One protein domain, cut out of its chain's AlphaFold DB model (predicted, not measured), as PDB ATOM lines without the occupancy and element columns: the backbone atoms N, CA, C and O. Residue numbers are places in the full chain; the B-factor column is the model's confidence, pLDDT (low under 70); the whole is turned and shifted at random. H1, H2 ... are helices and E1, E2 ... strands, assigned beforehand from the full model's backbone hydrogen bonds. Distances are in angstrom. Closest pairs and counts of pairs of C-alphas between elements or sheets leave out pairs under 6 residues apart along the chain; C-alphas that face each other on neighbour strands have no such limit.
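This is residues 4 to 131 of the 132 residues of the protein "Putative membrane protein insertion efficiency factor" of Helicobacter cinaedi (UniProt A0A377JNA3). A bundle of three helices running up and down, H1, H2 and H3, packs through H2 on one face of a small, strongly twisted sheet, making two layers. Residues 4 to 12 of long H1 stick out, as do residues 111 to 116 from short H4 onward. The 128 printed residues run H1 H2 H3 E1 E2 H4 E3, with sheet order E1 E3 E2, antiparallel, and class mixed. The printed part is only just loose, close to compact, with a radius of gyration of the C-alphas of 16.8 A and spans of 49 by 39 by 29 A.

H1, residues 4 to 30, and H2, residues 45 to 55, form a helical hairpin; their closest C-alphas, of Arg 17 and Leu 53, are 6.4 A apart. H2 and H3, residues 58 to 71, form another, at a shallow tilt of 18 degrees, with the C-alphas of Leu 52 and Ala 61 closest, 5.1 A. E3, residues 122 to 130, bends by 62 degrees at residue 125; it is antiparallel to E1, residues 84 to 89, with N 87 and O 124 at 2.9 A, and to E2, residues 101 to 105, with N 104 and O 127 at 2.9 A. H2 is over E3, height over the sheet 9.0 A. H4, residues 108 to 113, only just grazes the sheet, with 5 pairs of C-alphas within 10 A. Every O i to N i+4 pair is within hydrogen-bond range in H2 and H3, 21 of 23 in H1 and 0 of 2 in H4, where 2 of 3 O i to N i+3 pairs are.

H1 runs 39.0 A from C-alpha 4 at (-0.064, 33.183, 49.467). H3 spans 19.9 A, H2 15.9 A and E1 14.9 A. E3 spans 22.4 A, to C-alpha 130 at (24.498, 16.188, 30.256).

The printed part has no cut. The links H1 to H2, H3 to E1 and E1 to E2 are long. Residues 4 to 12, 34 to 37, 88 to 97 and 108 to 122 have pLDDT under 70.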
ATOM      1  N   ILE A   4       0.982  33.247  50.500       56.81
ATOM      2  CA  ILE A   4      -0.064  33.183  49.467       56.81
ATOM      3  C   ILE A   4       0.429  33.764  48.130       56.81
ATOM      4  O   ILE A   4       0.292  33.129  47.092       56.81
ATOM      5  N   HIS A   5       1.104  34.918  48.147       56.97
ATOM      6  CA  HIS A   5       1.667  35.535  46.938       56.97
ATOM      7  C   HIS A   5       2.797  34.680  46.339       56.97
ATOM      8  O   HIS A   5       2.931  34.567  45.122       56.97
ATOM      9  N   ARG A   6       3.580  34.013  47.197       57.62
ATOM     10  CA  ARG A   6       4.616  33.062  46.775       57.62
ATOM     11  C   ARG A   6       4.008  31.803  46.144       57.62
ATOM     12  O   ARG A   6       4.548  31.325  45.159       57.62
ATOM     13  N   ILE A   7       2.872  31.316  46.651       61.66
ATOM     14  CA  ILE A   7       2.137  30.163  46.104       61.66
ATOM     15  C   ILE A   7       1.526  30.491  44.737       61.66
ATOM     16  O   ILE A   7       1.718  29.713  43.808       61.66
ATOM     17  N   TYR A   8       0.865  31.644  44.572       61.16
ATOM     18  CA  TYR A   8       0.301  32.043  43.275       61.16
ATOM     19  C   TYR A   8       1.383  32.286  42.219       61.16
ATOM     20  O   TYR A   8       1.236  31.823  41.094       61.16
ATOM     21  N   ILE A   9       2.501  32.930  42.575       63.78
ATOM     22  CA  ILE A   9       3.636  33.109  41.655       63.78
ATOM     23  C   ILE A   9       4.297  31.768  41.322       63.78
ATOM     24  O   ILE A   9       4.614  31.515  40.161       63.78
ATOM     25  N   CYS A  10       4.487  30.885  42.308       57.00
ATOM     26  CA  CYS A  10       5.025  29.549  42.061       57.00
ATOM     27  C   CYS A  10       4.088  28.722  41.171       57.00
ATOM     28  O   CYS A  10       4.566  28.114  40.225       57.00
ATOM     29  N   ALA A  11       2.771  28.734  41.400       61.50
ATOM     30  CA  ALA A  11       1.805  28.028  40.557       61.50
ATOM     31  C   ALA A  11       1.765  28.607  39.135       61.50
ATOM     32  O   ALA A  11       1.858  27.862  38.161       61.50
ATOM     33  N   PHE A  12       1.717  29.933  39.009       69.94
ATOM     34  CA  PHE A  12       1.686  30.634  37.725       69.94
ATOM     35  C   PHE A  12       2.911  30.337  36.850       69.94
ATOM     36  O   PHE A  12       2.803  30.293  35.627       69.94
ATOM     37  N   VAL A  13       4.073  30.094  37.462       71.25
ATOM     38  CA  VAL A  13       5.316  29.781  36.742       71.25
ATOM     39  C   VAL A  13       5.525  28.273  36.578       71.25
ATOM     40  O   VAL A  13       6.023  27.839  35.545       71.25
ATOM     41  N   GLU A  14       5.126  27.439  37.534       77.12
ATOM     42  CA  GLU A  14       5.343  25.993  37.431       77.12
ATOM     43  C   GLU A  14       4.355  25.318  36.471       77.12
ATOM     44  O   GLU A  14       4.775  24.483  35.673       77.12
ATOM     45  N   ILE A  15       3.077  25.709  36.442       83.19
ATOM     46  CA  ILE A  15       2.076  25.149  35.510       83.19
ATOM     47  C   ILE A  15       2.552  25.177  34.040       83.19
ATOM     48  O   ILE A  15       2.569  24.116  33.401       83.19
ATOM     49  N   PRO A  16       3.008  26.318  33.479       85.81
ATOM     50  CA  PRO A  16       3.488  26.352  32.100       85.81
ATOM     51  C   PRO A  16       4.751  25.509  31.898       85.81
ATOM     52  O   PRO A  16       4.937  24.962  30.811       85.81
ATOM     53  N   ARG A  17       5.596  25.325  32.924       88.81
ATOM     54  CA  ARG A  17       6.767  24.436  32.837       88.81
ATOM     55  C   ARG A  17       6.341  23.007  32.504       88.81
ATOM     56  O   ARG A  17       6.881  22.410  31.572       88.81
ATOM     57  N   TRP A  18       5.371  22.468  33.239       88.75
ATOM     58  CA  TRP A  18       4.885  21.100  33.036       88.75
ATOM     59  C   TRP A  18       4.226  20.925  31.668       88.75
ATOM     60  O   TRP A  18       4.521  19.946  30.978       88.75
ATOM     61  N   ILE A  19       3.419  21.902  31.241       91.06
ATOM     62  CA  ILE A  19       2.769  21.909  29.922       91.06
ATOM     63  C   ILE A  19       3.814  21.904  28.800       91.06
ATOM     64  O   ILE A  19       3.755  21.068  27.899       91.06
ATOM     65  N   LEU A  20       4.816  22.786  28.871       91.94
ATOM     66  CA  LEU A  20       5.877  22.875  27.864       91.94
ATOM     67  C   LEU A  20       6.726  21.600  27.815       91.94
ATOM     68  O   LEU A  20       7.029  21.095  26.735       91.94
ATOM     69  N   ILE A  21       7.081  21.037  28.973       91.75
ATOM     70  CA  ILE A  21       7.814  19.765  29.036       91.75
ATOM     71  C   ILE A  21       6.995  18.641  28.398       91.75
ATOM     72  O   ILE A  21       7.552  17.832  27.652       91.75
ATOM     73  N   PHE A  22       5.691  18.581  28.679       92.44
ATOM     74  CA  PHE A  22       4.796  17.597  28.079       92.44
ATOM     75  C   PHE A  22       4.742  17.753  26.555       92.44
ATOM     76  O   PHE A  22       4.982  16.777  25.846       92.44
ATOM     77  N   LEU A  23       4.562  18.979  26.053       90.88
ATOM     78  CA  LEU A  23       4.557  19.282  24.619       90.88
ATOM     79  C   LEU A  23       5.849  18.810  23.930       90.88
ATOM     80  O   LEU A  23       5.801  18.135  22.903       90.88
ATOM     81  N   VAL A  24       7.015  19.089  24.528       91.06
ATOM     82  CA  VAL A  24       8.315  18.658  23.982       91.06
ATOM     83  C   VAL A  24       8.464  17.132  24.014       91.06
ATOM     84  O   VAL A  24       9.061  16.559  23.101       91.06
ATOM     85  N   ARG A  25       7.928  16.437  25.028       90.12
ATOM     86  CA  ARG A  25       7.940  14.961  25.071       90.12
ATOM     87  C   ARG A  25       7.048  14.349  23.999       90.12
ATOM     88  O   ARG A  25       7.487  13.409  23.343       90.12
ATOM     89  N   VAL A  26       5.842  14.883  23.817       89.12
ATOM     90  CA  VAL A  26       4.914  14.468  22.756       89.12
ATOM     91  C   VAL A  26       5.589  14.673  21.402       89.12
ATOM     92  O   VAL A  26       5.741  13.718  20.647       89.12
ATOM     93  N   TYR A  27       6.143  15.861  21.149       86.75
ATOM     94  CA  TYR A  27       6.915  16.132  19.936       86.75
ATOM     95  C   TYR A  27       8.060  15.125  19.738       86.75
ATOM     96  O   TYR A  27       8.201  14.543  18.666       86.75
ATOM     97  N   LYS A  28       8.854  14.835  20.776       85.44
ATOM     98  CA  LYS A  28       9.914  13.821  20.689       85.44
ATOM     99  C   LYS A  28       9.385  12.416  20.402       85.44
ATOM    100  O   LYS A  28      10.054  11.656  19.720       85.44
ATOM    101  N   ARG A  29       8.223  12.036  20.928       85.06
ATOM    102  CA  ARG A  29       7.688  10.684  20.734       85.06
ATOM    103  C   ARG A  29       7.070  10.498  19.353       85.06
ATOM    104  O   ARG A  29       7.254   9.435  18.774       85.06
ATOM    105  N   PHE A  30       6.366  11.510  18.852       83.62
ATOM    106  CA  PHE A  30       5.621  11.423  17.594       83.62
ATOM    107  C   PHE A  30       6.396  11.974  16.402       83.62
ATOM    108  O   PHE A  30       6.354  11.376  15.343       83.62
ATOM    109  N   VAL A  31       7.138  13.072  16.560       78.94
ATOM    110  CA  VAL A  31       7.832  13.737  15.444       78.94
ATOM    111  C   VAL A  31       9.284  13.275  15.315       78.94
ATOM    112  O   VAL A  31       9.772  13.119  14.199       78.94
ATOM    113  N   SER A  32       9.985  12.995  16.425       76.25
ATOM    114  CA  SER A  32      11.384  12.526  16.363       76.25
ATOM    115  C   SER A  32      11.613  11.247  15.546       76.25
ATOM    116  O   SER A  32      12.649  11.197  14.893       76.25
ATOM    117  N   PRO A  33      10.737  10.218  15.557       73.31
ATOM    118  CA  PRO A  33      10.967   9.034  14.728       73.31
ATOM    119  C   PRO A  33      10.725   9.289  13.233       73.31
ATOM    120  O   PRO A  33      11.298   8.584  12.412       73.31
ATOM    121  N   LEU A  34       9.930  10.306  12.872       67.38
ATOM    122  CA  LEU A  34       9.716  10.707  11.474       67.38
ATOM    123  C   LEU A  34      10.756  11.719  10.967       67.38
ATOM    124  O   LEU A  34      10.949  11.861   9.764       67.38
ATOM    125  N   SER A  35      11.432  12.436  11.867       66.50
ATOM    126  CA  SER A  35      12.453  13.422  11.508       66.50
ATOM    127  C   SER A  35      13.834  12.771  11.492       66.50
ATOM    128  O   SER A  35      14.470  12.570  12.525       66.50
ATOM    129  N   VAL A  36      14.322  12.454  10.293       59.72
ATOM    130  CA  VAL A  36      15.659  11.884  10.076       59.72
ATOM    131  C   VAL A  36      16.725  12.941  10.396       59.72
ATOM    132  O   VAL A  36      17.086  13.746   9.548       59.72
ATOM    133  N   GLY A  37      17.190  12.997  11.649       62.94
ATOM    134  CA  GLY A  37      18.464  13.627  12.038       62.94
ATOM    135  C   GLY A  37      18.703  15.092  11.625       62.94
ATOM    136  O   GLY A  37      19.852  15.495  11.506       62.94
ATOM    137  N   ALA A  38      17.660  15.898  11.404       70.75
ATOM    138  CA  ALA A  38      17.793  17.186  10.710       70.75
ATOM    139  C   ALA A  38      18.261  18.379  11.571       70.75
ATOM    140  O   ALA A  38      18.526  19.454  11.027       70.75
ATOM    141  N   CYS A  39      18.334  18.260  12.906       86.19
ATOM    142  CA  CYS A  39      18.737  19.410  13.725       86.19
ATOM    143  C   CYS A  39      20.245  19.667  13.546       86.19
ATOM    144  O   CYS A  39      21.082  18.822  13.848       86.19
ATOM    145  N   ARG A  40      20.573  20.871  13.071       88.81
ATOM    146  CA  ARG A  40      21.931  21.310  12.702       88.81
ATOM    147  C   ARG A  40      22.816  21.640  13.913       88.81
ATOM    148  O   ARG A  40      24.008  21.890  13.761       88.81
ATOM    149  N   TYR A  41      22.226  21.691  15.108       91.06
ATOM    150  CA  TYR A  41      22.912  22.032  16.350       91.06
ATOM    151  C   TYR A  41      23.037  20.837  17.294       91.06
ATOM    152  O   TYR A  41      22.108  20.039  17.428       91.06
ATOM    153  N   TYR A  42      24.148  20.793  18.032       89.38
ATOM    154  CA  TYR A  42      24.350  19.892  19.164       89.38
ATOM    155  C   TYR A  42      24.318  20.672  20.496       89.38
ATOM    156  O   TYR A  42      24.972  21.712  20.600       89.38
ATOM    157  N   PRO A  43      23.582  20.221  21.531       91.56
ATOM    158  CA  PRO A  43      22.592  19.144  21.498       91.56
ATOM    159  C   PRO A  43      21.388  19.516  20.615       91.56
ATOM    160  O   PRO A  43      21.185  20.693  20.285       91.56
ATOM    161  N   SER A  44      20.583  18.511  20.254       91.44
ATOM    162  CA  SER A  44      19.421  18.709  19.385       91.44
ATOM    163  C   SER A  44      18.440  19.733  19.964       91.44
ATOM    164  O   SER A  44      18.368  19.959  21.169       91.44
ATOM    165  N   CYS A  45      17.652  20.347  19.094       90.88
ATOM    166  CA  CYS A  45      16.743  21.445  19.384       90.88
ATOM    167  C   CYS A  45      15.737  21.083  20.501       90.88
ATOM    168  O   CYS A  45      15.472  21.869  21.409       90.88
ATOM    169  N   SER A  46      15.247  19.839  20.488       91.25
ATOM    170  CA  SER A  46      14.338  19.296  21.501       91.25
ATOM    171  C   SER A  46      15.045  18.905  22.808       91.25
ATOM    172  O   SER A  46      14.459  19.016  23.885       91.25
ATOM    173  N   GLU A  47      16.302  18.456  22.752       91.62
ATOM    174  CA  GLU A  47      17.133  18.194  23.936       91.62
ATOM    175  C   GLU A  47      17.523  19.516  24.628       91.62
ATOM    176  O   GLU A  47      17.382  19.634  25.844       91.62
ATOM    177  N   TYR A  48      17.899  20.532  23.844       93.25
ATOM    178  CA  TYR A  48      18.178  21.902  24.281       93.25
ATOM    179  C   TYR A  48      16.986  22.503  25.034       93.25
ATOM    180  O   TYR A  48      17.142  22.963  26.168       93.25
ATOM    181  N   ALA A  49      15.787  22.422  24.447       93.62
ATOM    182  CA  ALA A  49      14.561  22.901  25.080       93.62
ATOM    183  C   ALA A  49      14.280  22.184  26.408       93.62
ATOM    184  O   ALA A  49      13.958  22.817  27.412       93.62
ATOM    185  N   MET A  50      14.475  20.862  26.449       92.81
ATOM    186  CA  MET A  50      14.278  20.066  27.662       92.81
ATOM    187  C   MET A  50      15.239  20.461  28.791       92.81
ATOM    188  O   MET A  50      14.859  20.411  29.959       92.81
ATOM    189  N   TRP A  51      16.488  20.820  28.478       92.75
ATOM    190  CA  TRP A  51      17.457  21.241  29.496       92.75
ATOM    191  C   TRP A  51      17.108  22.632  30.037       92.75
ATOM    192  O   TRP A  51      17.065  22.817  31.250       92.75
ATOM    193  N   LEU A  52      16.760  23.581  29.164       92.81
ATOM    194  CA  LEU A  52      16.320  24.918  29.576       92.81
ATOM    195  C   LEU A  52      15.046  24.890  30.419       92.81
ATOM    196  O   LEU A  52      15.010  25.527  31.463       92.81
ATOM    197  N   LEU A  53      14.033  24.112  30.029       92.25
ATOM    198  CA  LEU A  53      12.779  24.009  30.787       92.25
ATOM    199  C   LEU A  53      12.964  23.399  32.185       92.25
ATOM    200  O   LEU A  53      12.137  23.629  33.067       92.25
ATOM    201  N   LYS A  54      14.028  22.618  32.409       88.88
ATOM    202  CA  LYS A  54      14.338  22.041  33.726       88.88
ATOM    203  C   LYS A  54      15.030  23.023  34.662       88.88
ATOM    204  O   LYS A  54      14.784  22.972  35.860       88.88
ATOM    205  N   PHE A  55      15.912  23.860  34.126       87.56
ATOM    206  CA  PHE A  55      16.863  24.629  34.930       87.56
ATOM    207  C   PHE A  55      16.629  26.141  34.879       87.56
ATOM    208  O   PHE A  55      16.930  26.825  35.846       87.56
ATOM    209  N   ASP A  56      16.085  26.668  33.785       90.06
ATOM    210  CA  ASP A  56      15.801  28.094  33.614       90.06
ATOM    211  C   ASP A  56      14.311  28.397  33.864       90.06
ATOM    212  O   ASP A  56      13.481  27.499  34.063       90.06
ATOM    213  N   ASN A  57      13.962  29.684  33.842       89.44
ATOM    214  CA  ASN A  57      12.571  30.132  33.880       89.44
ATOM    215  C   ASN A  57      11.813  29.637  32.634       89.44
ATOM    216  O   ASN A  57      12.313  29.827  31.525       89.44
ATOM    217  N   PRO A  58      10.594  29.080  32.756       90.25
ATOM    218  CA  PRO A  58       9.901  28.417  31.649       90.25
ATOM    219  C   PRO A  58       9.576  29.349  30.477       90.25
ATOM    220  O   PRO A  58       9.724  28.944  29.329       90.25
ATOM    221  N   PHE A  59       9.214  30.607  30.738       90.81
ATOM    222  CA  PHE A  59       8.970  31.596  29.682       90.81
ATOM    223  C   PHE A  59      10.250  31.956  28.917       90.81
ATOM    224  O   PHE A  59      10.268  31.960  27.686       90.81
ATOM    225  N   LEU A  60      11.353  32.193  29.639       90.56
ATOM    226  CA  LEU A  60      12.647  32.497  29.027       90.56
ATOM    227  C   LEU A  60      13.210  31.276  28.284       90.56
ATOM    228  O   LEU A  60      13.769  31.405  27.196       90.56
ATOM    229  N   ALA A  61      13.019  30.085  28.851       92.62
ATOM    230  CA  ALA A  61      13.348  28.808  28.241       92.62
ATOM    231  C   ALA A  61      12.576  28.595  26.936       92.62
ATOM    232  O   ALA A  61      13.187  28.228  25.932       92.62
ATOM    233  N   ALA A  62      11.267  28.861  26.926       93.25
ATOM    234  CA  ALA A  62      10.437  28.768  25.730       93.25
ATOM    235  C   ALA A  62      10.923  29.734  24.644       93.25
ATOM    236  O   ALA A  62      11.150  29.306  23.515       93.25
ATOM    237  N   PHE A  63      11.183  30.996  24.999       94.75
ATOM    238  CA  PHE A  63      11.687  32.000  24.060       94.75
ATOM    239  C   PHE A  63      13.045  31.612  23.452       94.75
ATOM    240  O   PHE A  63      13.187  31.577  22.231       94.75
ATOM    241  N   LYS A  64      14.030  31.234  24.283       94.44
ATOM    242  CA  LYS A  64      15.356  30.775  23.819       94.44
ATOM    243  C   LYS A  64      15.259  29.531  22.932       94.44
ATOM    244  O   LYS A  64      15.990  29.407  21.951       94.44
ATOM    245  N   SER A  65      14.365  28.605  23.277       94.12
ATOM    246  CA  SER A  65      14.144  27.381  22.499       94.12
ATOM    247  C   SER A  65      13.516  27.688  21.146       94.12
ATOM    248  O   SER A  65      13.977  27.165  20.136       94.12
ATOM    249  N   LEU A  66      12.510  28.564  21.113       93.94
ATOM    250  CA  LEU A  66      11.843  28.972  19.882       93.94
ATOM    251  C   LEU A  66      12.805  29.712  18.952       93.94
ATOM    252  O   LEU A  66      12.907  29.354  17.782       93.94
ATOM    253  N   ALA A  67      13.579  30.661  19.484       93.50
ATOM    254  CA  ALA A  67      14.612  31.362  18.725       93.50
ATOM    255  C   ALA A  67      15.602  30.382  18.073       93.50
ATOM    256  O   ALA A  67      15.927  30.522  16.898       93.50
ATOM    257  N   ARG A  68      16.017  29.333  18.798       92.62
ATOM    258  CA  ARG A  68      16.900  28.289  18.254       92.62
ATOM    259  C   ARG A  68      16.231  27.434  17.176       92.62
ATOM    260  O   ARG A  68      16.907  27.001  16.251       92.62
ATOM    261  N   ILE A  69      14.931  27.154  17.289       91.44
ATOM    262  CA  ILE A  69      14.191  26.421  16.250       91.44
ATOM    263  C   ILE A  69      14.140  27.254  14.966       91.44
ATOM    264  O   ILE A  69      14.401  26.714  13.895       91.44
ATOM    265  N   LEU A  70      13.890  28.563  15.077       91.00
ATOM    266  CA  LEU A  70      13.866  29.474  13.930       91.00
ATOM    267  C   LEU A  70      15.219  29.538  13.211       91.00
ATOM    268  O   LEU A  70      15.252  29.563  11.983       91.00
ATOM    269  N   THR A  71      16.332  29.504  13.951       90.25
ATOM    270  CA  THR A  71      17.679  29.464  13.357       90.25
ATOM    271  C   THR A  71      18.112  28.063  12.928       90.25
ATOM    272  O   THR A  71      19.106  27.922  12.221       90.25
ATOM    273  N   CYS A  72      17.391  27.004  13.310       88.75
ATOM    274  CA  CYS A  72      17.701  25.633  12.914       88.75
ATOM    275  C   CYS A  72      17.181  25.323  11.502       88.75
ATOM    276  O   CYS A  72      16.351  24.437  11.295       88.75
ATOM    277  N   ASN A  73      17.700  26.050  10.521       87.62
ATOM    278  CA  ASN A  73      17.452  25.822   9.104       87.62
ATOM    279  C   ASN A  73      18.778  25.895   8.321       87.62
ATOM    280  O   ASN A  73      19.841  26.147   8.890       87.62
ATOM    281  N   GLN A  74      18.741  25.617   7.017       86.94
ATOM    282  CA  GLN A  74      19.955  25.522   6.197       86.94
ATOM    283  C   GLN A  74      20.660  26.862   5.948       86.94
ATOM    284  O   GLN A  74      21.832  26.853   5.575       86.94
ATOM    285  N   LEU A  75      19.975  27.986   6.178       88.81
ATOM    286  CA  LEU A  75      20.495  29.339   5.968       88.81
ATOM    287  C   LEU A  75      21.497  29.758   7.051       88.81
ATOM    288  O   LEU A  75      22.189  30.759   6.890       88.81
ATOM    289  N   PHE A  76      21.594  29.002   8.147       87.75
ATOM    290  CA  PHE A  76      22.504  29.287   9.251       87.75
ATOM    291  C   PHE A  76      23.569  28.197   9.394       87.75
ATOM    292  O   PHE A  76      23.345  27.007   9.138       87.75
ATOM    293  N   SER A  77      24.758  28.595   9.846       85.31
ATOM    294  CA  SER A  77      25.778  27.646  10.278       85.31
ATOM    295  C   SER A  77      25.293  26.914  11.536       85.31
ATOM    296  O   SER A  77      24.868  27.515  12.527       85.31
ATOM    297  N   GLY A  78      25.299  25.582  11.463       88.25
ATOM    298  CA  GLY A  78      25.067  24.724  12.622       88.25
ATOM    299  C   GLY A  78      26.300  24.659  13.518       88.25
ATOM    300  O   GLY A  78      27.309  25.310  13.251       88.25
ATOM    301  N   GLY A  79      26.245  23.841  14.566       90.38
ATOM    302  CA  GLY A  79      27.400  23.621  15.438       90.38
ATOM    303  C   GLY A  79      27.052  23.249  16.874       90.38
ATOM    304  O   GLY A  79      25.914  22.910  17.206       90.38
ATOM    305  N   ILE A  80      28.055  23.312  17.747       91.06
ATOM    306  CA  ILE A  80      27.914  22.998  19.171       91.06
ATOM    307  C   ILE A  80      27.464  24.260  19.909       91.06
ATOM    308  O   ILE A  80      28.191  25.244  19.988       91.06
ATOM    309  N   ALA A  81      26.260  24.222  20.470       91.12
ATOM    310  CA  ALA A  81      25.671  25.338  21.197       91.12
ATOM    311  C   ALA A  81      24.937  24.822  22.439       91.12
ATOM    312  O   ALA A  81      23.761  24.449  22.375       91.12
ATOM    313  N   TYR A  82      25.621  24.804  23.581       92.12
ATOM    314  CA  TYR A  82      25.040  24.386  24.857       92.12
ATOM    315  C   TYR A  82      24.068  25.438  25.423       92.12
ATOM    316  O   TYR A  82      24.276  26.639  25.231       92.12
ATOM    317  N   PRO A  83      22.996  25.025  26.125       92.44
ATOM    318  CA  PRO A  83      22.077  25.960  26.759       92.44
ATOM    319  C   PRO A  83      22.725  26.675  27.942       92.44
ATOM    320  O   PRO A  83      23.383  26.058  28.780       92.44
ATOM    321  N   GLN A  84      22.469  27.980  28.015       90.81
ATOM    322  CA  GLN A  84      22.819  28.832  29.143       90.81
ATOM    323  C   GLN A  84      21.565  29.114  29.970       90.81
ATOM    324  O   GLN A  84      20.629  29.768  29.487       90.81
ATOM    325  N   ALA A  85      21.562  28.649  31.215       88.94
ATOM    326  CA  ALA A  85      20.510  28.928  32.186       88.94
ATOM    327  C   ALA A  85      21.032  29.856  33.285       88.94
ATOM    328  O   ALA A  85      22.220  29.835  33.624       88.94
ATOM    329  N   THR A  86      20.140  30.670  33.845       84.50
ATOM    330  CA  THR A  86      20.450  31.498  35.012       84.50
ATOM    331  C   THR A  86      20.007  30.747  36.258       84.50
ATOM    332  O   THR A  86      18.813  30.642  36.523       84.50
ATOM    333  N   LEU A  87      20.965  30.218  37.018       78.88
ATOM    334  CA  LEU A  87      20.694  29.495  38.259       78.88
ATOM    335  C   LEU A  87      20.968  30.379  39.473       78.88
ATOM    336  O   LEU A  87      21.915  31.168  39.485       78.88
ATOM    337  N   SER A  88      20.135  30.217  40.498       68.25
ATOM    338  CA  SER A  88      20.357  30.767  41.833       68.25
ATOM    339  C   SER A  88      20.798  29.623  42.738       68.25
ATOM    340  O   SER A  88      19.997  28.743  43.053       68.25
ATOM    341  N   PHE A  89      22.079  29.590  43.100       63.66
ATOM    342  CA  PHE A  89      22.604  28.560  43.991       63.66
ATOM    343  C   PHE A  89      22.466  29.023  45.446       63.66
ATOM    344  O   PHE A  89      22.888  30.124  45.804       63.66
ATOM    345  N   GLN A  90      21.865  28.180  46.287       60.03
ATOM    346  CA  GLN A  90      21.805  28.360  47.739       60.03
ATOM    347  C   GLN A  90      22.675  27.281  48.385       60.03
ATOM    348  O   GLN A  90      22.452  26.112  48.098       60.03
ATOM    349  N   ASN A  91      23.664  27.690  49.197       50.34
ATOM    350  CA  ASN A  91      24.555  26.874  50.045       50.34
ATOM    351  C   ASN A  91      24.623  25.379  49.692       50.34
ATOM    352  O   ASN A  91      23.802  24.590  50.159       50.34
ATOM    353  N   ILE A  92      25.634  24.973  48.920       55.31
ATOM    354  CA  ILE A  92      25.769  23.583  48.474       55.31
ATOM    355  C   ILE A  92      27.098  23.005  48.955       55.31
ATOM    356  O   ILE A  92      28.153  23.329  48.419       55.31
ATOM    357  N   VAL A  93      27.040  22.095  49.929       50.53
ATOM    358  CA  VAL A  93      28.075  21.066  50.100       50.53
ATOM    359  C   VAL A  93      27.670  19.921  49.168       50.53
ATOM    360  O   VAL A  93      26.724  19.190  49.450       50.53
ATOM    361  N   PHE A  94      28.292  19.843  47.990       55.69
ATOM    362  CA  PHE A  94      27.871  18.942  46.910       55.69
ATOM    363  C   PHE A  94      28.727  17.668  46.907       55.69
ATOM    364  O   PHE A  94      29.856  17.686  46.430       55.69
ATOM    365  N   MET A  95      28.188  16.546  47.392       54.69
ATOM    366  CA  MET A  95      28.723  15.206  47.090       54.69
ATOM    367  C   MET A  95      27.614  14.313  46.517       54.69
ATOM    368  O   MET A  95      27.005  13.516  47.233       54.69
ATOM    369  N   PRO A  96      27.292  14.461  45.223       62.09
ATOM    370  CA  PRO A  96      26.339  13.595  44.541       62.09
ATOM    371  C   PRO A  96      26.969  12.233  44.198       62.09
ATOM    372  O   PRO A  96      28.047  12.163  43.621       62.09
ATOM    373  N   LYS A  97      26.253  11.135  44.475       63.66
ATOM    374  CA  LYS A  97      26.639   9.781  44.022       63.66
ATOM    375  C   LYS A  97      26.318   9.506  42.540       63.66
ATOM    376  O   LYS A  97      26.862   8.567  41.982       63.66
ATOM    377  N   ASN A  98      25.450  10.304  41.903       71.19
ATOM    378  CA  ASN A  98      25.074  10.175  40.486       71.19
ATOM    379  C   ASN A  98      24.839  11.559  39.857       71.19
ATOM    380  O   ASN A  98      23.793  12.179  40.069       71.19
ATOM    381  N   VAL A  99      25.808  12.060  39.084       75.88
ATOM    382  CA  VAL A  99      25.742  13.382  38.436       75.88
ATOM    383  C   VAL A  99      25.204  13.242  37.016       75.88
ATOM    384  O   VAL A  99      25.908  12.803  36.118       75.88
ATOM    385  N   LYS A 100      23.945  13.634  36.786       82.31
ATOM    386  CA  LYS A 100      23.330  13.585  35.443       82.31
ATOM    387  C   LYS A 100      23.640  14.814  34.586       82.31
ATOM    388  O   LYS A 100      23.618  14.737  33.360       82.31
ATOM    389  N   TYR A 101      23.890  15.952  35.228       84.12
ATOM    390  CA  TYR A 101      24.161  17.225  34.571       84.12
ATOM    391  C   TYR A 101      25.325  17.926  35.266       84.12
ATOM    392  O   TYR A 101      25.334  18.046  36.490       84.12
ATOM    393  N   TRP A 102      26.269  18.400  34.465       84.75
ATOM    394  CA  TRP A 102      27.360  19.278  34.849       84.75
ATOM    395  C   TRP A 102      26.968  20.727  34.570       84.75
ATOM    396  O   TRP A 102      26.408  21.038  33.515       84.75
ATOM    397  N   PHE A 103      27.280  21.609  35.515       85.88
ATOM    398  CA  PHE A 103      27.059  23.045  35.390       85.88
ATOM    399  C   PHE A 103      28.410  23.746  35.325       85.88
ATOM    400  O   PHE A 103      29.153  23.745  36.305       85.88
ATOM    401  N   VAL A 104      28.728  24.343  34.179       84.94
ATOM    402  CA  VAL A 104      29.982  25.080  33.986       84.94
ATOM    403  C   VAL A 104      29.686  26.578  34.063       84.94
ATOM    404  O   VAL A 104      28.876  27.071  33.272       84.94
ATOM    405  N   PRO A 105      30.285  27.334  34.996       81.94
ATOM    406  CA  PRO A 105      30.066  28.773  35.084       81.94
ATOM    407  C   PRO A 105      30.636  29.488  33.854       81.94
ATOM    408  O   PRO A 105      31.770  29.248  33.455       81.94
ATOM    409  N   SER A 106      29.860  30.406  33.268       75.81
ATOM    410  CA  SER A 106      30.304  31.177  32.095       75.81
ATOM    411  C   SER A 106      31.246  32.343  32.437       75.81
ATOM    412  O   SER A 106      31.783  32.963  31.525       75.81
ATOM    413  N   THR A 107      31.430  32.673  33.722       72.44
ATOM    414  CA  THR A 107      32.211  33.836  34.178       72.44
ATOM    415  C   THR A 107      33.337  33.416  35.122       72.44
ATOM    416  O   THR A 107      33.103  32.723  36.111       72.44
ATOM    417  N   ASN A 108      34.546  33.929  34.859       60.16
ATOM    418  CA  ASN A 108      35.798  33.586  35.552       60.16
ATOM    419  C   ASN A 108      35.791  33.841  37.075       60.16
ATOM    420  O   ASN A 108      36.437  33.127  37.835       60.16
ATOM    421  N   LYS A 109      35.013  34.819  37.558       55.47
ATOM    422  CA  LYS A 109      34.972  35.199  38.987       55.47
ATOM    423  C   LYS A 109      34.359  34.132  39.910       55.47
ATOM    424  O   LYS A 109      34.489  34.242  41.121       55.47
ATOM    425  N   ALA A 110      33.698  33.118  39.353       53.47
ATOM    426  CA  ALA A 110      33.079  32.034  40.112       53.47
ATOM    427  C   ALA A 110      34.004  30.829  40.329       53.47
ATOM    428  O   ALA A 110      33.890  30.136  41.337       53.47
ATOM    429  N   PHE A 111      34.925  30.590  39.388       49.56
ATOM    430  CA  PHE A 111      35.872  29.477  39.467       49.56
ATOM    431  C   PHE A 111      36.893  29.696  40.594       49.56
ATOM    432  O   PHE A 111      37.294  28.751  41.268       49.56
ATOM    433  N   LEU A 112      37.213  30.963  40.886       45.62
ATOM    434  CA  LEU A 112      38.096  31.364  41.984       45.62
ATOM    435  C   LEU A 112      37.578  30.992  43.388       45.62
ATOM    436  O   LEU A 112      38.318  31.120  44.356       45.62
ATOM    437  N   GLY A 113      36.322  30.555  43.519       42.69
ATOM    438  CA  GLY A 113      35.746  30.140  44.798       42.69
ATOM    439  C   GLY A 113      35.479  28.641  44.928       42.69
ATOM    440  O   GLY A 113      34.853  28.227  45.896       42.69
ATOM    441  N   ILE A 114      35.959  27.801  44.002       46.19
ATOM    442  CA  ILE A 114      35.765  26.339  44.084       46.19
ATOM    443  C   ILE A 114      36.558  25.712  45.256       46.19
ATOM    444  O   ILE A 114      36.279  24.587  45.654       46.19
ATOM    445  N   MET A 115      37.456  26.467  45.907       40.78
ATOM    446  CA  MET A 115      38.080  26.079  47.183       40.78
ATOM    447  C   MET A 115      37.470  26.751  48.431       40.78
ATOM    448  O   MET A 115      37.998  26.579  49.527       40.78
ATOM    449  N   GLY A 116      36.376  27.513  48.311       40.88
ATOM    450  CA  GLY A 116      35.839  28.320  49.411       40.88
ATOM    451  C   GLY A 116      34.322  28.234  49.540       40.88
ATOM    452  O   GLY A 116      33.581  28.637  48.652       40.88
ATOM    453  N   VAL A 117      33.860  27.744  50.689       49.19
ATOM    454  CA  VAL A 117      32.453  27.687  51.115       49.19
ATOM    455  C   VAL A 117      31.738  29.027  50.863       49.19
ATOM    456  O   VAL A 117      31.929  29.998  51.597       49.19
ATOM    457  N   PHE A 118      30.877  29.098  49.843       49.06
ATOM    458  CA  PHE A 118      30.068  30.288  49.567       49.06
ATOM    459  C   PHE A 118      28.850  30.343  50.496       49.06
ATOM    460  O   PHE A 118      27.897  29.598  50.300       49.06
ATOM    461  N   LYS A 119      28.854  31.267  51.469       44.75
ATOM    462  CA  LYS A 119      27.724  31.566  52.381       44.75
ATOM    463  C   LYS A 119      26.635  32.487  51.787       44.75
ATOM    464  O   LYS A 119      25.741  32.916  52.514       44.75
ATOM    465  N   LYS A 120      26.706  32.859  50.501       54.00
ATOM    466  CA  LYS A 120      25.842  33.891  49.886       54.00
ATOM    467  C   LYS A 120      25.106  33.347  48.662       54.00
ATOM    468  O   LYS A 120      25.712  32.658  47.852       54.00
ATOM    469  N   THR A 121      23.828  33.694  48.505       59.31
ATOM    470  CA  THR A 121      23.034  33.386  47.303       59.31
ATOM    471  C   THR A 121      23.616  34.132  46.103       59.31
ATOM    472  O   THR A 121      23.599  35.364  46.085       59.31
ATOM    473  N   TYR A 122      24.131  33.409  45.109       66.56
ATOM    474  CA  TYR A 122      24.651  33.994  43.872       66.56
ATOM    475  C   TYR A 122      23.809  33.551  42.673       66.56
ATOM    476  O   TYR A 122      23.526  32.366  42.485       66.56
ATOM    477  N   THR A 123      23.406  34.523  41.854       70.25
ATOM    478  CA  THR A 123      22.781  34.286  40.553       70.25
ATOM    479  C   THR A 123      23.872  34.248  39.494       70.25
ATOM    480  O   THR A 123      24.617  35.212  39.313       70.25
ATOM    481  N   MET A 124      24.010  33.124  38.798       75.94
ATOM    482  CA  MET A 124      25.037  32.970  37.768       75.94
ATOM    483  C   MET A 124      24.500  32.287  36.524       75.94
ATOM    484  O   MET A 124      23.617  31.430  36.579       75.94
ATOM    485  N   ARG A 125      25.078  32.676  35.385       83.50
ATOM    486  CA  ARG A 125      24.854  32.009  34.106       83.50
ATOM    487  C   ARG A 125      25.770  30.802  34.016       83.50
ATOM    488  O   ARG A 125      26.994  30.935  34.117       83.50
ATOM    489  N   VAL A 126      25.167  29.641  33.816       85.44
ATOM    490  CA  VAL A 126      25.879  28.373  33.692       85.44
ATOM    491  C   VAL A 126      25.509  27.679  32.392       85.44
ATOM    492  O   VAL A 126      24.361  27.733  31.943       85.44
ATOM    493  N   TYR A 127      26.489  27.004  31.807       88.44
ATOM    494  CA  TYR A 127      26.275  26.034  30.748       88.44
ATOM    495  C   TYR A 127      25.855  24.706  31.358       88.44
ATOM    496  O   TYR A 127      26.451  24.255  32.336       88.44
ATOM    497  N   ILE A 128      24.841  24.080  30.768       87.81
ATOM    498  CA  ILE A 128      24.351  22.766  31.188       87.81
ATOM    499  C   ILE A 128      24.891  21.721  30.216       87.81
ATOM    500  O   ILE A 128      24.608  21.783  29.017       87.81
ATOM    501  N   ILE A 129      25.628  20.745  30.740       87.75
ATOM    502  CA  ILE A 129      26.193  19.627  29.979       87.75
ATOM    503  C   ILE A 129      25.653  18.333  30.585       87.75
ATOM    504  O   ILE A 129      25.784  18.097  31.780       87.75
ATOM    505  N   LYS A 130      24.998  17.490  29.790       85.00
ATOM    506  CA  LYS A 130      24.498  16.188  30.256       85.00
ATOM    507  C   LYS A 130      25.663  15.199  30.345       85.00
ATOM    508  O   LYS A 130      26.432  15.106  29.394       85.00
ATOM    509  N   SER A 131      25.782  14.483  31.465       79.75
ATOM    510  CA  SER A 131      26.725  13.366  31.579       79.75
ATOM    511  C   SER A 131      26.282  12.250  30.634       79.75
ATOM    512  O   SER A 131      25.088  11.928  30.604       79.75
TER     513      SER A 131